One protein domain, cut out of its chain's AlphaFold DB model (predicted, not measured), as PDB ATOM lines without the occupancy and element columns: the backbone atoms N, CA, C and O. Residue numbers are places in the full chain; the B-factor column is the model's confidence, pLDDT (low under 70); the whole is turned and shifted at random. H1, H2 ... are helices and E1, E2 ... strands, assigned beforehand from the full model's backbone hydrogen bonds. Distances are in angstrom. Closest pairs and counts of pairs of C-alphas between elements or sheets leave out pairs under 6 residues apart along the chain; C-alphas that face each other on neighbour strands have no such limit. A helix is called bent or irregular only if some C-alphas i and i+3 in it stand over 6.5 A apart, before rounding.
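Overview. This is residues 10 to 117 of the 249 residues of an uncharacterized protein of Pseudomonadales bacterium GWC2_63_15 (UniProt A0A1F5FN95). What shape do these coordinates make? One antiparallel sheet of six strands is curled like part of a barrel and folded back on itself, so that E1 and E2 face E4, E6 and E5 with E3 as the hinge, and the one helix, H1, packs on E5 and E6. What is it made of? The 108 printed residues hold, in chain order, E1, E2, E3, E4, H1, E5 and E6, a mixed class; the sheet's order is E1, E2, E3, E4, E6, E5. The whole is compact, with a radius of gyration of the C-alphas of 14.7 A and spans of 41 by 33 by 24 A.

Arrangement. How do the strands join? E1, residues 12 to 17, E2, residues 20 to 31, E3, residues 41 to 48, and E4, residues 60 to 66, form a meander, each strand the antiparallel neighbour of the one before; N 13 and O 25 are 2.8 A apart, N 28 and O 45 2.8 A, and N 44 and O 62 2.9 A, within hydrogen-bond range. E6, residues 114 to 117, is antiparallel to E4, with N 65 and O 115 2.9 A apart, and forms a hairpin with E5, residues 107 to 109, where N 108 and O 116 are 2.8 A apart. How does the sheet turn? It is strongly twisted and is a folded sheet, one sheet bent back into two leaves; E2 bends by 66 degrees at residue 28 and E3 by 52 degrees at residue 45. Where is the helix? H1, residues 85 to 98, is on the sheet at a height of 9.5 A, over E5 and only just over E6, with 3 of its C-alphas falling on E6; it runs along the strands, at 24 degrees to E5 on the local plane. Its closest C-alphas are Ala 86 to Arg 114 of E6, 5.4 A, and Ala 86 to Val 109 of E5, 5.9 A, and every O i to N i+4 pair in it is within hydrogen-bond range. E4, H1 and E5 form a split strand-helix-strand unit, two strands running the same way with E6 between them in the sheet, and its crossover is right-handed.

Along the chain. Where does the first strand begin? C-alpha 12 of E1 is at (27.171, 22.149, -37.237). How long are the elements? E1 measures 16.6 A from first to last C-alpha, E2 29.0 A, E3 20.5 A, E4 18.8 A, H1 19.9 A, E5 7.0 A and E6 10.0 A. Where does the last one end? C-alpha 117 of E6 is at (38.161, 33.663, -36.555).

Size, cuts and confidence. How far does it reach? The two C-alphas farthest apart, those of Glu 52 and Tyr 71, are 44.0 A apart. Which links are long? Those from E3 to E4 and from E4 to H1 are long, and the printed part has no cut. Where is confidence low? The mean pLDDT of the printed part is 83.5, and 14 residues are under 70, among them 34 to 39 and 77 to 80.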
ATOM      1  N   GLY A  10      29.576  19.681 -30.937       88.38
ATOM      2  CA  GLY A  10      28.830  18.966 -31.971       88.38
ATOM      3  C   GLY A  10      27.951  19.861 -32.847       88.38
ATOM      4  O   GLY A  10      27.383  19.352 -33.814       88.38
ATOM      5  N   GLU A  11      27.878  21.170 -32.572       91.31
ATOM      6  CA  GLU A  11      27.152  22.121 -33.413       91.31
ATOM      7  C   GLU A  11      27.704  22.114 -34.845       91.31
ATOM      8  O   GLU A  11      28.919  22.087 -35.075       91.31
ATOM      9  N   GLU A  12      26.807  22.129 -35.827       91.12
ATOM     10  CA  GLU A  12      27.171  22.149 -37.237       91.12
ATOM     11  C   GLU A  12      27.040  23.559 -37.813       91.12
ATOM     12  O   GLU A  12      25.948  24.111 -37.924       91.12
ATOM     13  N   VAL A  13      28.167  24.117 -38.249       88.31
ATOM     14  CA  VAL A  13      28.253  25.435 -38.879       88.31
ATOM     15  C   VAL A  13      28.375  25.283 -40.390       88.31
ATOM     16  O   VAL A  13      29.124  24.445 -40.892       88.31
ATOM     17  N   VAL A  14      27.669  26.130 -41.138       86.44
ATOM     18  CA  VAL A  14      27.720  26.150 -42.602       86.44
ATOM     19  C   VAL A  14      28.364  27.445 -43.077       86.44
ATOM     20  O   VAL A  14      27.753  28.509 -43.027       86.44
ATOM     21  N   LEU A  15      29.584  27.353 -43.604       82.06
ATOM     22  CA  LEU A  15      30.236  28.485 -44.249       82.06
ATOM     23  C   LEU A  15      29.580  28.769 -45.597       82.06
ATOM     24  O   LEU A  15      29.446  27.881 -46.451       82.06
ATOM     25  N   LYS A  16      29.218  30.033 -45.805       78.06
ATOM     26  CA  LYS A  16      28.642  30.523 -47.055       78.06
ATOM     27  C   LYS A  16      29.683  31.293 -47.867       78.06
ATOM     28  O   LYS A  16      30.534  31.986 -47.311       78.06
ATOM     29  N   LYS A  17      29.588  31.195 -49.191       74.19
ATOM     30  CA  LYS A  17      30.296  32.048 -50.154       74.19
ATOM     31  C   LYS A  17      29.267  32.589 -51.137       74.19
ATOM     32  O   LYS A  17      28.494  31.807 -51.682       74.19
ATOM     33  N   ASP A  18      29.231  33.905 -51.328       74.06
ATOM     34  CA  ASP A  18      28.268  34.576 -52.217       74.06
ATOM     35  C   ASP A  18      26.809  34.171 -51.906       74.06
ATOM     36  O   ASP A  18      26.022  33.837 -52.789       74.06
ATOM     37  N   GLY A  19      26.483  34.082 -50.609       69.75
ATOM     38  CA  GLY A  19      25.173  33.653 -50.103       69.75
ATOM     39  C   GLY A  19      24.879  32.149 -50.207       69.75
ATOM     40  O   GLY A  19      23.883  31.685 -49.651       69.75
ATOM     41  N   LYS A  20      25.735  31.358 -50.863       75.50
ATOM     42  CA  LYS A  20      25.521  29.920 -51.079       75.50
ATOM     43  C   LYS A  20      26.266  29.073 -50.041       75.50
ATOM     44  O   LYS A  20      27.442  29.342 -49.794       75.50
ATOM     45  N   PRO A  21      25.634  28.036 -49.455       76.81
ATOM     46  CA  PRO A  21      26.322  27.050 -48.621       76.81
ATOM     47  C   PRO A  21      27.498  26.420 -49.368       76.81
ATOM     48  O   PRO A  21      27.335  25.970 -50.499       76.81
ATOM     49  N   THR A  22      28.673  26.382 -48.742       82.12
ATOM     50  CA  THR A  22      29.877  25.795 -49.354       82.12
ATOM     51  C   THR A  22      30.448  24.655 -48.538       82.12
ATOM     52  O   THR A  22      30.638  23.565 -49.067       82.12
ATOM     53  N   VAL A  23      30.710  24.882 -47.253       85.75
ATOM     54  CA  VAL A  23      31.378  23.907 -46.390       85.75
ATOM     55  C   VAL A  23      30.597  23.780 -45.097       85.75
ATOM     56  O   VAL A  23      30.360  24.776 -44.417       85.75
ATOM     57  N   LYS A  24      30.214  22.552 -44.757       89.62
ATOM     58  CA  LYS A  24      29.642  22.216 -43.457       89.62
ATOM     59  C   LYS A  24      30.766  21.755 -42.537       89.62
ATOM     60  O   LYS A  24      31.616  20.978 -42.964       89.62
ATOM     61  N   MET A  25      30.791  22.242 -41.308       90.38
ATOM     62  CA  MET A  25      31.810  21.919 -40.315       90.38
ATOM     63  C   MET A  25      31.144  21.557 -38.997       90.38
ATOM     64  O   MET A  25      30.100  22.117 -38.679       90.38
ATOM     65  N   ARG A  26      31.753  20.662 -38.223       91.25
ATOM     66  CA  ARG A  26      31.275  20.283 -36.891       91.25
ATOM     67  C   ARG A  26      32.221  20.791 -35.810       91.25
ATOM     68  O   ARG A  26      33.434  20.617 -35.931       91.25
ATOM     69  N   ALA A  27      31.658  21.420 -34.785       90.69
ATOM     70  CA  ALA A  27      32.373  21.917 -33.620       90.69
ATOM     71  C   ALA A  27      32.881  20.756 -32.753       90.69
ATOM     72  O   ALA A  27      32.113  19.891 -32.334       90.69
ATOM     73  N   GLN A  28      34.177  20.760 -32.459       89.19
ATOM     74  CA  GLN A  28      34.868  19.798 -31.606       89.19
ATOM     75  C   GLN A  28      35.722  20.549 -30.577       89.19
ATOM     76  O   GLN A  28      36.294  21.594 -30.878       89.19
ATOM     77  N   GLY A  29      35.841  20.015 -29.357       85.44
ATOM     78  CA  GLY A  29      36.753  20.562 -28.341       85.44
ATOM     79  C   GLY A  29      36.477  22.026 -27.968       85.44
ATOM     80  O   GLY A  29      37.384  22.853 -28.020       85.44
ATOM     81  N   VAL A  30      35.225  22.342 -27.628       88.25
ATOM     82  CA  VAL A  30      34.793  23.694 -27.240       88.25
ATOM     83  C   VAL A  30      35.367  24.078 -25.869       88.25
ATOM     84  O   VAL A  30      35.276  23.306 -24.917       88.25
ATOM     85  N   SER A  31      35.949  25.274 -25.753       85.75
ATOM     86  CA  SER A  31      36.493  25.808 -24.497       85.75
ATOM     87  C   SER A  31      36.501  27.337 -24.486       85.75
ATOM     88  O   SER A  31      36.666  27.964 -25.527       85.75
ATOM     89  N   VAL A  32      36.378  27.957 -23.310       76.25
ATOM     90  CA  VAL A  32      36.599  29.410 -23.131       76.25
ATOM     91  C   VAL A  32      38.000  29.741 -22.601       76.25
ATOM     92  O   VAL A  32      38.368  30.903 -22.453       76.25
ATOM     93  N   VAL A  33      38.806  28.719 -22.301       71.81
ATOM     94  CA  VAL A  33      40.100  28.882 -21.630       71.81
ATOM     95  C   VAL A  33      41.096  29.618 -22.524       71.81
ATOM     96  O   VAL A  33      41.247  29.320 -23.711       71.81
ATOM     97  N   GLY A  34      41.805  30.580 -21.930       64.81
ATOM     98  CA  GLY A  34      42.810  31.391 -22.617       64.81
ATOM     99  C   GLY A  34      42.218  32.361 -23.642       64.81
ATOM    100  O   GLY A  34      42.947  32.872 -24.494       64.81
ATOM    101  N   LEU A  35      40.906  32.583 -23.621       69.00
ATOM    102  CA  LEU A  35      40.295  33.724 -24.289       69.00
ATOM    103  C   LEU A  35      40.438  34.941 -23.377       69.00
ATOM    104  O   LEU A  35      40.392  34.836 -22.156       69.00
ATOM    105  N   THR A  36      40.675  36.091 -23.983       62.28
ATOM    106  CA  THR A  36      40.771  37.375 -23.293       62.28
ATOM    107  C   THR A  36      39.538  38.229 -23.612       62.28
ATOM    108  O   THR A  36      38.863  37.984 -24.624       62.28
ATOM    109  N   GLY A  37      39.287  39.252 -22.793       61.47
ATOM    110  CA  GLY A  37      38.226  40.243 -23.005       61.47
ATOM    111  C   GLY A  37      36.852  39.830 -22.469       61.47
ATOM    112  O   GLY A  37      36.639  38.688 -22.080       61.47
ATOM    113  N   ALA A  38      35.918  40.782 -22.465       56.12
ATOM    114  CA  ALA A  38      34.617  40.688 -21.789       56.12
ATOM    115  C   ALA A  38      33.488  40.004 -22.595       56.12
ATOM    116  O   ALA A  38      32.333  40.057 -22.185       56.12
ATOM    117  N   PHE A  39      33.782  39.399 -23.749       64.44
ATOM    118  CA  PHE A  39      32.749  38.951 -24.696       64.44
ATOM    119  C   PHE A  39      32.619  37.430 -24.767       64.44
ATOM    120  O   PHE A  39      33.623  36.723 -24.643       64.44
ATOM    121  N   ASP A  40      31.410  36.954 -25.085       75.44
ATOM    122  CA  ASP A  40      31.102  35.544 -25.336       75.44
ATOM    123  C   ASP A  40      31.902  35.029 -26.545       75.44
ATOM    124  O   ASP A  40      31.583  35.241 -27.722       75.44
ATOM    125  N   LYS A  41      33.028  34.386 -26.229       84.06
ATOM    126  CA  LYS A  41      33.965  33.780 -27.174       84.06
ATOM    127  C   LYS A  41      34.118  32.302 -26.824       84.06
ATOM    128  O   LYS A  41      34.054  31.899 -25.668       84.06
ATOM    129  N   SER A  42      34.374  31.463 -27.816       87.50
ATOM    130  CA  SER A  42      34.696  30.050 -27.613       87.50
ATOM    131  C   SER A  42      35.796  29.617 -28.568       87.50
ATOM    132  O   SER A  42      35.682  29.796 -29.777       87.50
ATOM    133  N   ARG A  43      36.870  29.034 -28.035       88.25
ATOM    134  CA  ARG A  43      37.816  28.253 -28.829       88.25
ATOM    135  C   ARG A  43      37.141  26.962 -29.231       88.25
ATOM    136  O   ARG A  43      36.493  26.316 -28.411       88.25
ATOM    137  N   VAL A  44      37.307  26.593 -30.488       90.25
ATOM    138  CA  VAL A  44      36.716  25.387 -31.051       90.25
ATOM    139  C   VAL A  44      37.594  24.884 -32.189       90.25
ATOM    140  O   VAL A  44      38.121  25.659 -32.994       90.25
ATOM    141  N   ALA A  45      37.764  23.571 -32.252       89.81
ATOM    142  CA  ALA A  45      38.302  22.902 -33.419       89.81
ATOM    143  C   ALA A  45      37.139  22.564 -34.357       89.81
ATOM    144  O   ALA A  45      36.243  21.815 -33.983       89.81
ATOM    145  N   PHE A  46      37.139  23.095 -35.575       89.00
ATOM    146  CA  PHE A  46      36.159  22.694 -36.583       89.00
ATOM    147  C   PHE A  46      36.716  21.601 -37.484       89.00
ATOM    148  O   PHE A  46      37.818  21.727 -38.024       89.00
ATOM    149  N   GLU A  47      35.915  20.560 -37.695       88.50
ATOM    150  CA  GLU A  47      36.166  19.531 -38.701       88.50
ATOM    151  C   GLU A  47      35.197  19.694 -39.873       88.50
ATOM    152  O   GLU A  47      33.983  19.585 -39.675       88.50
ATOM    153  N   PRO A  48      35.675  19.947 -41.106       86.75
ATOM    154  CA  PRO A  48      34.810  19.916 -42.271       86.75
ATOM    155  C   PRO A  48      34.213  18.534 -42.469       86.75
ATOM    156  O   PRO A  48      34.900  17.516 -42.326       86.75
ATOM    157  N   LEU A  49      32.960  18.518 -42.892       85.44
ATOM    158  CA  LEU A  49      32.255  17.325 -43.317       85.44
ATOM    159  C   LEU A  49      32.407  17.161 -44.831       85.44
ATOM    160  O   LEU A  49      32.328  18.122 -45.599       85.44
ATOM    161  N   ARG A  50      32.626  15.922 -45.267       82.31
ATOM    162  CA  ARG A  50      32.553  15.521 -46.675       82.31
ATOM    163  C   ARG A  50      31.107  15.647 -47.166       82.31
ATOM    164  O   ARG A  50      30.178  15.690 -46.362       82.31
ATOM    165  N   ALA A  51      30.911  15.634 -48.484       75.44
ATOM    166  CA  ALA A  51      29.578  15.703 -49.098       75.44
ATOM    167  C   ALA A  51      28.606  14.628 -48.565       75.44
ATOM    168  O   ALA A  51      27.409  14.867 -48.470       75.44
ATOM    169  N   GLU A  52      29.137  13.475 -48.157       77.94
ATOM    170  CA  GLU A  52      28.384  12.331 -47.626       77.94
ATOM    171  C   GLU A  52      28.186  12.388 -46.095       77.94
ATOM    172  O   GLU A  52      27.689  11.446 -45.489       77.94
ATOM    173  N   GLY A  53      28.596  13.484 -45.445       70.75
ATOM    174  CA  GLY A  53      28.436  13.718 -44.005       70.75
ATOM    175  C   GLY A  53      29.532  13.125 -43.110       70.75
ATOM    176  O   GLY A  53      29.547  13.406 -41.914       70.75
ATOM    177  N   GLY A  54      30.463  12.344 -43.671       73.94
ATOM    178  CA  GLY A  54      31.629  11.821 -42.949       73.94
ATOM    179  C   GLY A  54      32.691  12.889 -42.661       73.94
ATOM    180  O   GLY A  54      32.820  13.861 -43.406       73.94
ATOM    181  N   GLU A  55      33.477  12.709 -41.602       76.44
ATOM    182  CA  GLU A  55      34.549  13.638 -41.221       76.44
ATOM    183  C   GLU A  55      35.643  13.705 -42.300       76.44
ATOM    184  O   GLU A  55      36.050  12.702 -42.899       76.44
ATOM    185  N   SER A  56      36.128  14.914 -42.589       79.44
ATOM    186  CA  SER A  56      37.227  15.097 -43.544       79.44
ATOM    187  C   SER A  56      38.569  14.599 -43.003       79.44
ATOM    188  O   SER A  56      39.423  14.222 -43.805       79.44
ATOM    189  N   GLY A  57      38.737  14.556 -41.675       77.44
ATOM    190  CA  GLY A  57      40.001  14.273 -40.987       77.44
ATOM    191  C   GLY A  57      40.896  15.506 -40.799       77.44
ATOM    192  O   GLY A  57      41.964  15.402 -40.200       77.44
ATOM    193  N   HIS A  58      40.473  16.679 -41.281       83.12
ATOM    194  CA  HIS A  58      41.169  17.947 -41.067       83.12
ATOM    195  C   HIS A  58      40.548  18.710 -39.898       83.12
ATOM    196  O   HIS A  58      39.328  18.806 -39.806       83.12
ATOM    197  N   ARG A  59      41.389  19.292 -39.039       85.38
ATOM    198  CA  ARG A  59      40.971  20.131 -37.909       85.38
ATOM    199  C   ARG A  59      41.498  21.544 -38.079       85.38
ATOM    200  O   ARG A  59      42.691  21.732 -38.303       85.38
ATOM    201  N   TYR A  60      40.617  22.522 -37.916       87.06
ATOM    202  CA  TYR A  60      40.975  23.935 -37.899       87.06
ATOM    203  C   TYR A  60      40.772  24.496 -36.500       87.06
ATOM    204  O   TYR A  60      39.651  24.490 -35.996       87.06
ATOM    205  N   ALA A  61      41.845  24.987 -35.885       89.25
ATOM    206  CA  ALA A  61      41.757  25.717 -34.629       89.25
ATOM    207  C   ALA A  61      41.176  27.113 -34.885       89.25
ATOM    208  O   ALA A  61      41.691  27.886 -35.701       89.25
ATOM    209  N   THR A  62      40.074  27.421 -34.211       90.88
ATOM    210  CA  THR A  62      39.311  28.651 -34.432       90.88
ATOM    211  C   THR A  62      38.798  29.232 -33.123       90.88
ATOM    212  O   THR A  62      38.751  28.562 -32.092       90.88
ATOM    213  N   VAL A  63      38.389  30.494 -33.189       90.06
ATOM    214  CA  VAL A  63      37.630  31.180 -32.149       90.06
ATOM    215  C   VAL A  63      36.302  31.618 -32.750       90.06
ATOM    216  O   VAL A  63      36.289  32.331 -33.751       90.06
ATOM    217  N   VAL A  64      35.193  31.211 -32.145       91.06
ATOM    218  CA  VAL A  64      33.858  31.746 -32.432       91.06
ATOM    219  C   VAL A  64      33.585  32.879 -31.452       91.06
ATOM    220  O   VAL A  64      33.870  32.742 -30.264       91.06
ATOM    221  N   LYS A  65      33.073  34.003 -31.949       88.75
ATOM    222  CA  LYS A  65      32.694  35.175 -31.156       88.75
ATOM    223  C   LYS A  65      31.277  35.597 -31.528       88.75
ATOM    224  O   LYS A  65      30.964  35.675 -32.718       88.75
ATOM    225  N   GLU A  66      30.476  35.938 -30.526       89.31
ATOM    226  CA  GLU A  66      29.272  36.741 -30.735       89.31
ATOM    227  C   GLU A  66      29.654  38.187 -31.095       89.31
ATOM    228  O   GLU A  66      30.438  38.859 -30.415       89.31
ATOM    229  N   ALA A  67      29.157  38.641 -32.238       87.75
ATOM    230  CA  ALA A  67      29.418  39.929 -32.843       87.75
ATOM    231  C   ALA A  67      28.657  41.031 -32.101       87.75
ATOM    232  O   ALA A  67      27.541  41.400 -32.458       87.75
ATOM    233  N   ASP A  68      29.303  41.586 -31.082       83.56
ATOM    234  CA  ASP A  68      28.843  42.809 -30.435       83.56
ATOM    235  C   ASP A  68      29.313  44.052 -31.210       83.56
ATOM    236  O   ASP A  68      30.464  44.137 -31.647       83.56
ATOM    237  N   LEU A  69      28.412  45.020 -31.374       82.81
ATOM    238  CA  LEU A  69      28.622  46.299 -32.052       82.81
ATOM    239  C   LEU A  69      28.221  47.433 -31.111       82.81
ATOM    240  O   LEU A  69      27.215  48.118 -31.313       82.81
ATOM    241  N   SER A  70      29.005  47.631 -30.061       73.25
ATOM    242  CA  SER A  70      28.786  48.730 -29.131       73.25
ATOM    243  C   SER A  70      29.059  50.091 -29.813       73.25
ATOM    244  O   SER A  70      29.867  50.213 -30.735       73.25
ATOM    245  N   TYR A  71      28.376  51.143 -29.356       69.06
ATOM    246  CA  TYR A  71      28.477  52.546 -29.808       69.06
ATOM    247  C   TYR A  71      27.936  52.902 -31.203       69.06
ATOM    248  O   TYR A  71      27.149  53.840 -31.293       69.06
ATOM    249  N   GLN A  72      28.347  52.227 -32.281       73.31
ATOM    250  CA  GLN A  72      27.958  52.622 -33.649       73.31
ATOM    251  C   GLN A  72      27.609  51.429 -34.542       73.31
ATOM    252  O   GLN A  72      28.427  51.003 -35.350       73.31
ATOM    253  N   GLY A  73      26.384  50.906 -34.449       66.50
ATOM    254  CA  GLY A  73      25.934  49.756 -35.253       66.50
ATOM    255  C   GLY A  73      26.193  49.888 -36.761       66.50
ATOM    256  O   GLY A  73      26.553  48.903 -37.400       66.50
ATOM    257  N   ASP A  74      26.126  51.110 -37.296       69.69
ATOM    258  CA  ASP A  74      26.307  51.409 -38.723       69.69
ATOM    259  C   ASP A  74      27.731  51.791 -39.143       69.69
ATOM    260  O   ASP A  74      27.973  52.253 -40.255       69.69
ATOM    261  N   LEU A  75      28.711  51.573 -38.266       71.56
ATOM    262  CA  LEU A  75      30.100  51.820 -38.614       71.56
ATOM    263  C   LEU A  75      30.622  50.758 -39.595       71.56
ATOM    264  O   LEU A  75      30.934  49.634 -39.186       71.56
ATOM    265  N   PHE A  76      30.790  51.195 -40.846       74.62
ATOM    266  CA  PHE A  76      31.104  50.403 -42.040       74.62
ATOM    267  C   PHE A  76      29.987  49.429 -42.430       74.62
ATOM    268  O   PHE A  76      29.349  48.801 -41.589       74.62
ATOM    269  N   GLY A  77      29.787  49.286 -43.736       65.81
ATOM    270  CA  GLY A  77      28.682  48.513 -44.284       65.81
ATOM    271  C   GLY A  77      27.984  49.253 -45.410       65.81
ATOM    272  O   GLY A  77      28.268  50.421 -45.674       65.81
ATOM    273  N   ASP A  78      27.101  48.544 -46.097       67.56
ATOM    274  CA  ASP A  78      26.224  49.135 -47.097       67.56
ATOM    275  C   ASP A  78      24.857  49.348 -46.451       67.56
ATOM    276  O   ASP A  78      24.093  48.400 -46.294       67.56
ATOM    277  N   GLU A  79      24.555  50.590 -46.067       66.38
ATOM    278  CA  GLU A  79      23.270  50.960 -45.453       66.38
ATOM    279  C   GLU A  79      22.068  50.714 -46.384       66.38
ATOM    280  O   GLU A  79      20.925  50.704 -45.930       66.38
ATOM    281  N   SER A  80      22.303  50.499 -47.685       66.44
ATOM    282  CA  SER A  80      21.252  50.112 -48.631       66.44
ATOM    283  C   SER A  80      20.888  48.625 -48.567       66.44
ATOM    284  O   SER A  80      19.915  48.201 -49.198       66.44
ATOM    285  N   VAL A  81      21.636  47.832 -47.793       74.75
ATOM    286  CA  VAL A  81      21.438  46.394 -47.613       74.75
ATOM    287  C   VAL A  81      21.173  46.100 -46.137       74.75
ATOM    288  O   VAL A  81      21.839  46.622 -45.248       74.75
ATOM    289  N   ASP A  82      20.202  45.228 -45.862       78.94
ATOM    290  CA  ASP A  82      19.939  44.744 -44.505       78.94
ATOM    291  C   ASP A  82      21.069  43.800 -44.062       78.94
ATOM    292  O   ASP A  82      21.070  42.611 -44.384       78.94
ATOM    293  N   GLN A  83      22.087  44.364 -43.406       87.06
ATOM    294  CA  GLN A  83      23.235  43.625 -42.885       87.06
ATOM    295  C   GLN A  83      23.042  43.262 -41.413       87.06
ATOM    296  O   GLN A  83      22.790  44.123 -40.563       87.06
ATOM    297  N   SER A  84      23.276  41.990 -41.106       89.75
ATOM    298  CA  SER A  84      23.306  41.457 -39.746       89.75
ATOM    299  C   SER A  84      24.488  41.985 -38.921       89.75
ATOM    300  O   SER A  84      25.458  42.545 -39.447       89.75
ATOM    301  N   ARG A  85      24.445  41.774 -37.598       89.25
ATOM    302  CA  ARG A  85      25.522  42.185 -36.681       89.25
ATOM    303  C   ARG A  85      26.861  41.549 -37.037       89.25
ATOM    304  O   ARG A  85      27.880  42.240 -37.089       89.25
ATOM    305  N   ALA A  86      26.864  40.255 -37.341       91.00
ATOM    306  CA  ALA A  86      28.069  39.544 -37.745       91.00
ATOM    307  C   ALA A  86      28.651  40.056 -39.070       91.00
ATOM    308  O   ALA A  86      29.871  40.161 -39.205       91.00
ATOM    309  N   GLU A  87      27.802  40.417 -40.037       91.25
ATOM    310  CA  GLU A  87      28.248  41.006 -41.305       91.25
ATOM    311  C   GLU A  87      28.909  42.365 -41.082       91.25
ATOM    312  O   GLU A  87      30.012  42.589 -41.573       91.25
ATOM    313  N   ARG A  88      28.317  43.232 -40.263       90.00
ATOM    314  CA  ARG A  88      28.901  44.540 -39.918       90.00
ATOM    315  C   ARG A  88      30.207  44.407 -39.125       90.00
ATOM    316  O   ARG A  88      31.175  45.116 -39.396       90.00
ATOM    317  N   TYR A  89      30.300  43.441 -38.209       90.88
ATOM    318  CA  TYR A  89      31.558  43.115 -37.518       90.88
ATOM    319  C   TYR A  89      32.643  42.641 -38.498       90.88
ATOM    320  O   TYR A  89      33.816  43.008 -38.383       90.88
ATOM    321  N   TYR A  90      32.249  41.861 -39.507       92.06
ATOM    322  CA  TYR A  90      33.130  41.430 -40.586       92.06
ATOM    323  C   TYR A  90      33.563  42.588 -41.501       92.06
ATOM    324  O   TYR A  90      34.730  42.638 -41.898       92.06
ATOM    325  N   GLU A  91      32.682  43.548 -41.803       92.06
ATOM    326  CA  GLU A  91      33.036  44.769 -42.542       92.06
ATOM    327  C   GLU A  91      34.076  45.607 -41.792       92.06
ATOM    328  O   GLU A  91      35.077  46.014 -42.387       92.06
ATOM    329  N   ARG A  92      33.920  45.768 -40.474       91.50
ATOM    330  CA  ARG A  92      34.922  46.416 -39.612       91.50
ATOM    331  C   ARG A  92      36.284  45.728 -39.691       91.50
ATOM    332  O   ARG A  92      37.299  46.388 -39.909       91.50
ATOM    333  N   TRP A  93      36.319  44.397 -39.579       92.94
ATOM    334  CA  TRP A  93      37.554  43.618 -39.734       92.94
ATOM    335  C   TRP A  93      38.198  43.814 -41.115       92.94
ATOM    336  O   TRP A  93      39.407  44.052 -41.208       92.94
ATOM    337  N   LYS A  94      37.403  43.739 -42.194       93.25
ATOM    338  CA  LYS A  94      37.887  43.955 -43.567       93.25
ATOM    339  C   LYS A  94      38.471  45.349 -43.743       93.25
ATOM    340  O   LYS A  94      39.512  45.476 -44.383       93.25
ATOM    341  N   TYR A  95      37.814  46.360 -43.185       92.94
ATOM    342  CA  TYR A  95      38.257  47.742 -43.267       92.94
ATOM    343  C   TYR A  95      39.596  47.947 -42.552       92.94
ATOM    344  O   TYR A  95      40.553  48.397 -43.176       92.94
ATOM    345  N   LEU A  96      39.721  47.534 -41.285       92.44
ATOM    346  CA  LEU A  96      40.996  47.637 -40.559       92.44
ATOM    347  C   LEU A  96      42.128  46.925 -41.316       92.44
ATOM    348  O   LEU A  96      43.225  47.466 -41.474       92.44
ATOM    349  N   LYS A  97      41.841  45.737 -41.857       93.38
ATOM    350  CA  LYS A  97      42.794  44.984 -42.674       93.38
ATOM    351  C   LYS A  97      43.186  45.726 -43.955       93.38
ATOM    352  O   LYS A  97      44.355  45.679 -44.331       93.38
ATOM    353  N   SER A  98      42.244  46.383 -44.637       94.38
ATOM    354  CA  SER A  98      42.504  47.078 -45.904       94.38
ATOM    355  C   SER A  98      43.355  48.335 -45.724       94.38
ATOM    356  O   SER A  98      44.166  48.634 -46.597       94.38
ATOM    357  N   ILE A  99      43.242  49.014 -44.578       94.12
ATOM    358  CA  ILE A  99      44.072  50.180 -44.238       94.12
ATOM    359  C   ILE A  99      45.417  49.803 -43.591       94.12
ATOM    360  O   ILE A  99      46.200  50.680 -43.238       94.12
ATOM    361  N   GLY A 100      45.720  48.506 -43.464       92.81
ATOM    362  CA  GLY A 100      47.020  48.016 -42.994       92.81
ATOM    363  C   GLY A 100      47.166  47.910 -41.473       92.81
ATOM    364  O   GLY A 100      48.294  47.842 -40.973       92.81
ATOM    365  N   ILE A 101      46.055  47.881 -40.731       91.94
ATOM    366  CA  ILE A 101      46.063  47.604 -39.292       91.94
ATOM    367  C   ILE A 101      46.171  46.087 -39.073       91.94
ATOM    368  O   ILE A 101      45.394  45.324 -39.658       91.94
ATOM    369  N   PRO A 102      47.112  45.615 -38.233       90.06
ATOM    370  CA  PRO A 102      47.225  44.198 -37.928       90.06
ATOM    371  C   PRO A 102      46.002  43.690 -37.151       90.06
ATOM    372  O   PRO A 102      45.732  44.084 -36.016       90.06
ATOM    373  N   VAL A 103      45.284  42.761 -37.774       89.44
ATOM    374  CA  VAL A 103      44.098  42.074 -37.246       89.44
ATOM    375  C   VAL A 103      44.239  40.565 -37.460       89.44
ATOM    376  O   VAL A 103      45.197  40.109 -38.094       89.44
ATOM    377  N   VAL A 104      43.300  39.764 -36.948       87.69
ATOM    378  CA  VAL A 104      43.297  38.311 -37.199       87.69
ATOM    379  C   VAL A 104      43.338  38.013 -38.705       87.69
ATOM    380  O   VAL A 104      42.678  38.673 -39.509       87.69
ATOM    381  N   SER A 105      44.124  37.017 -39.118       86.06
ATOM    382  CA  SER A 105      44.389  36.748 -40.539       86.06
ATOM    383  C   SER A 105      43.138  36.362 -41.331       86.06
ATOM    384  O   SER A 105      43.027  36.684 -42.521       86.06
ATOM    385  N   SER A 106      42.196  35.689 -40.671       89.69
ATOM    386  CA  SER A 106      40.975  35.148 -41.258       89.69
ATOM    387  C   SER A 106      39.774  35.355 -40.345       89.69
ATOM    388  O   SER A 106      39.834  35.060 -39.153       89.69
ATOM    389  N   MET A 107      38.669  35.788 -40.951       92.06
ATOM    390  CA  MET A 107      37.344  35.846 -40.344       92.06
ATOM    391  C   MET A 107      36.286  35.346 -41.337       92.06
ATOM    392  O   MET A 107      36.457  35.496 -42.554       92.06
ATOM    393  N   ARG A 108      35.209  34.735 -40.843       91.12
ATOM    394  CA  ARG A 108      34.019  34.337 -41.604       91.12
ATOM    395  C   ARG A 108      32.761  34.631 -40.794       91.12
ATOM    396  O   ARG A 108      32.760  34.421 -39.587       91.12
ATOM    397  N   VAL A 109      31.700  35.060 -41.469       91.19
ATOM    398  CA  VAL A 109      30.355  35.143 -40.885       91.19
ATOM    399  C   VAL A 109      29.777  33.731 -40.791       91.19
ATOM    400  O   VAL A 109      29.844  32.975 -41.766       91.19
ATOM    401  N   VAL A 110      29.261  33.373 -39.618       89.75
ATOM    402  CA  VAL A 110      28.630  32.073 -39.345       89.75
ATOM    403  C   VAL A 110      27.116  32.182 -39.524       89.75
ATOM    404  O   VAL A 110      26.526  31.441 -40.310       89.75
ATOM    405  N   ASP A 111      26.511  33.149 -38.843       89.69
ATOM    406  CA  ASP A 111      25.089  33.491 -38.892       89.69
ATOM    407  C   ASP A 111      24.909  34.990 -38.604       89.69
ATOM    408  O   ASP A 111      25.860  35.749 -38.770       89.69
ATOM    409  N   SER A 112      23.706  35.430 -38.225       90.06
ATOM    410  CA  SER A 112      23.411  36.847 -37.989       90.06
ATOM    411  C   SER A 112      24.172  37.458 -36.809       90.06
ATOM    412  O   SER A 112      24.426  38.661 -36.816       90.06
ATOM    413  N   GLU A 113      24.558  36.650 -35.821       90.56
ATOM    414  CA  GLU A 113      25.166  37.121 -34.576       90.56
ATOM    415  C   GLU A 113      26.603  36.633 -34.400       90.56
ATOM    416  O   GLU A 113      27.317  37.191 -33.583       90.56
ATOM    417  N   ARG A 114      27.077  35.619 -35.131       91.88
ATOM    418  CA  ARG A 114      28.383  34.997 -34.853       91.88
ATOM    419  C   ARG A 114      29.384  35.117 -35.989       91.88
ATOM    420  O   ARG A 114      29.077  34.925 -37.170       91.88
ATOM    421  N   VAL A 115      30.637  35.344 -35.605       91.88
ATOM    422  CA  VAL A 115      31.803  35.276 -36.491       91.88
ATOM    423  C   VAL A 115      32.773  34.193 -36.036       91.88
ATOM    424  O   VAL A 115      32.970  33.950 -34.848       91.88
ATOM    425  N   LEU A 116      33.422  33.561 -37.007       91.75
ATOM    426  CA  LEU A 116      34.495  32.594 -36.824       91.75
ATOM    427  C   LEU A 116      35.817  33.231 -37.233       91.75
ATOM    428  O   LEU A 116      35.941  33.782 -38.325       91.75
ATOM    429  N   MET A 117      36.821  33.115 -36.375       90.88
ATOM    430  CA  MET A 117      38.161  33.663 -36.555       90.88
ATOM    431  C   MET A 117      39.207  32.553 -36.441       90.88
ATOM    432  O   MET A 117      38.990  31.558 -35.753       90.88
TER     433      MET A 117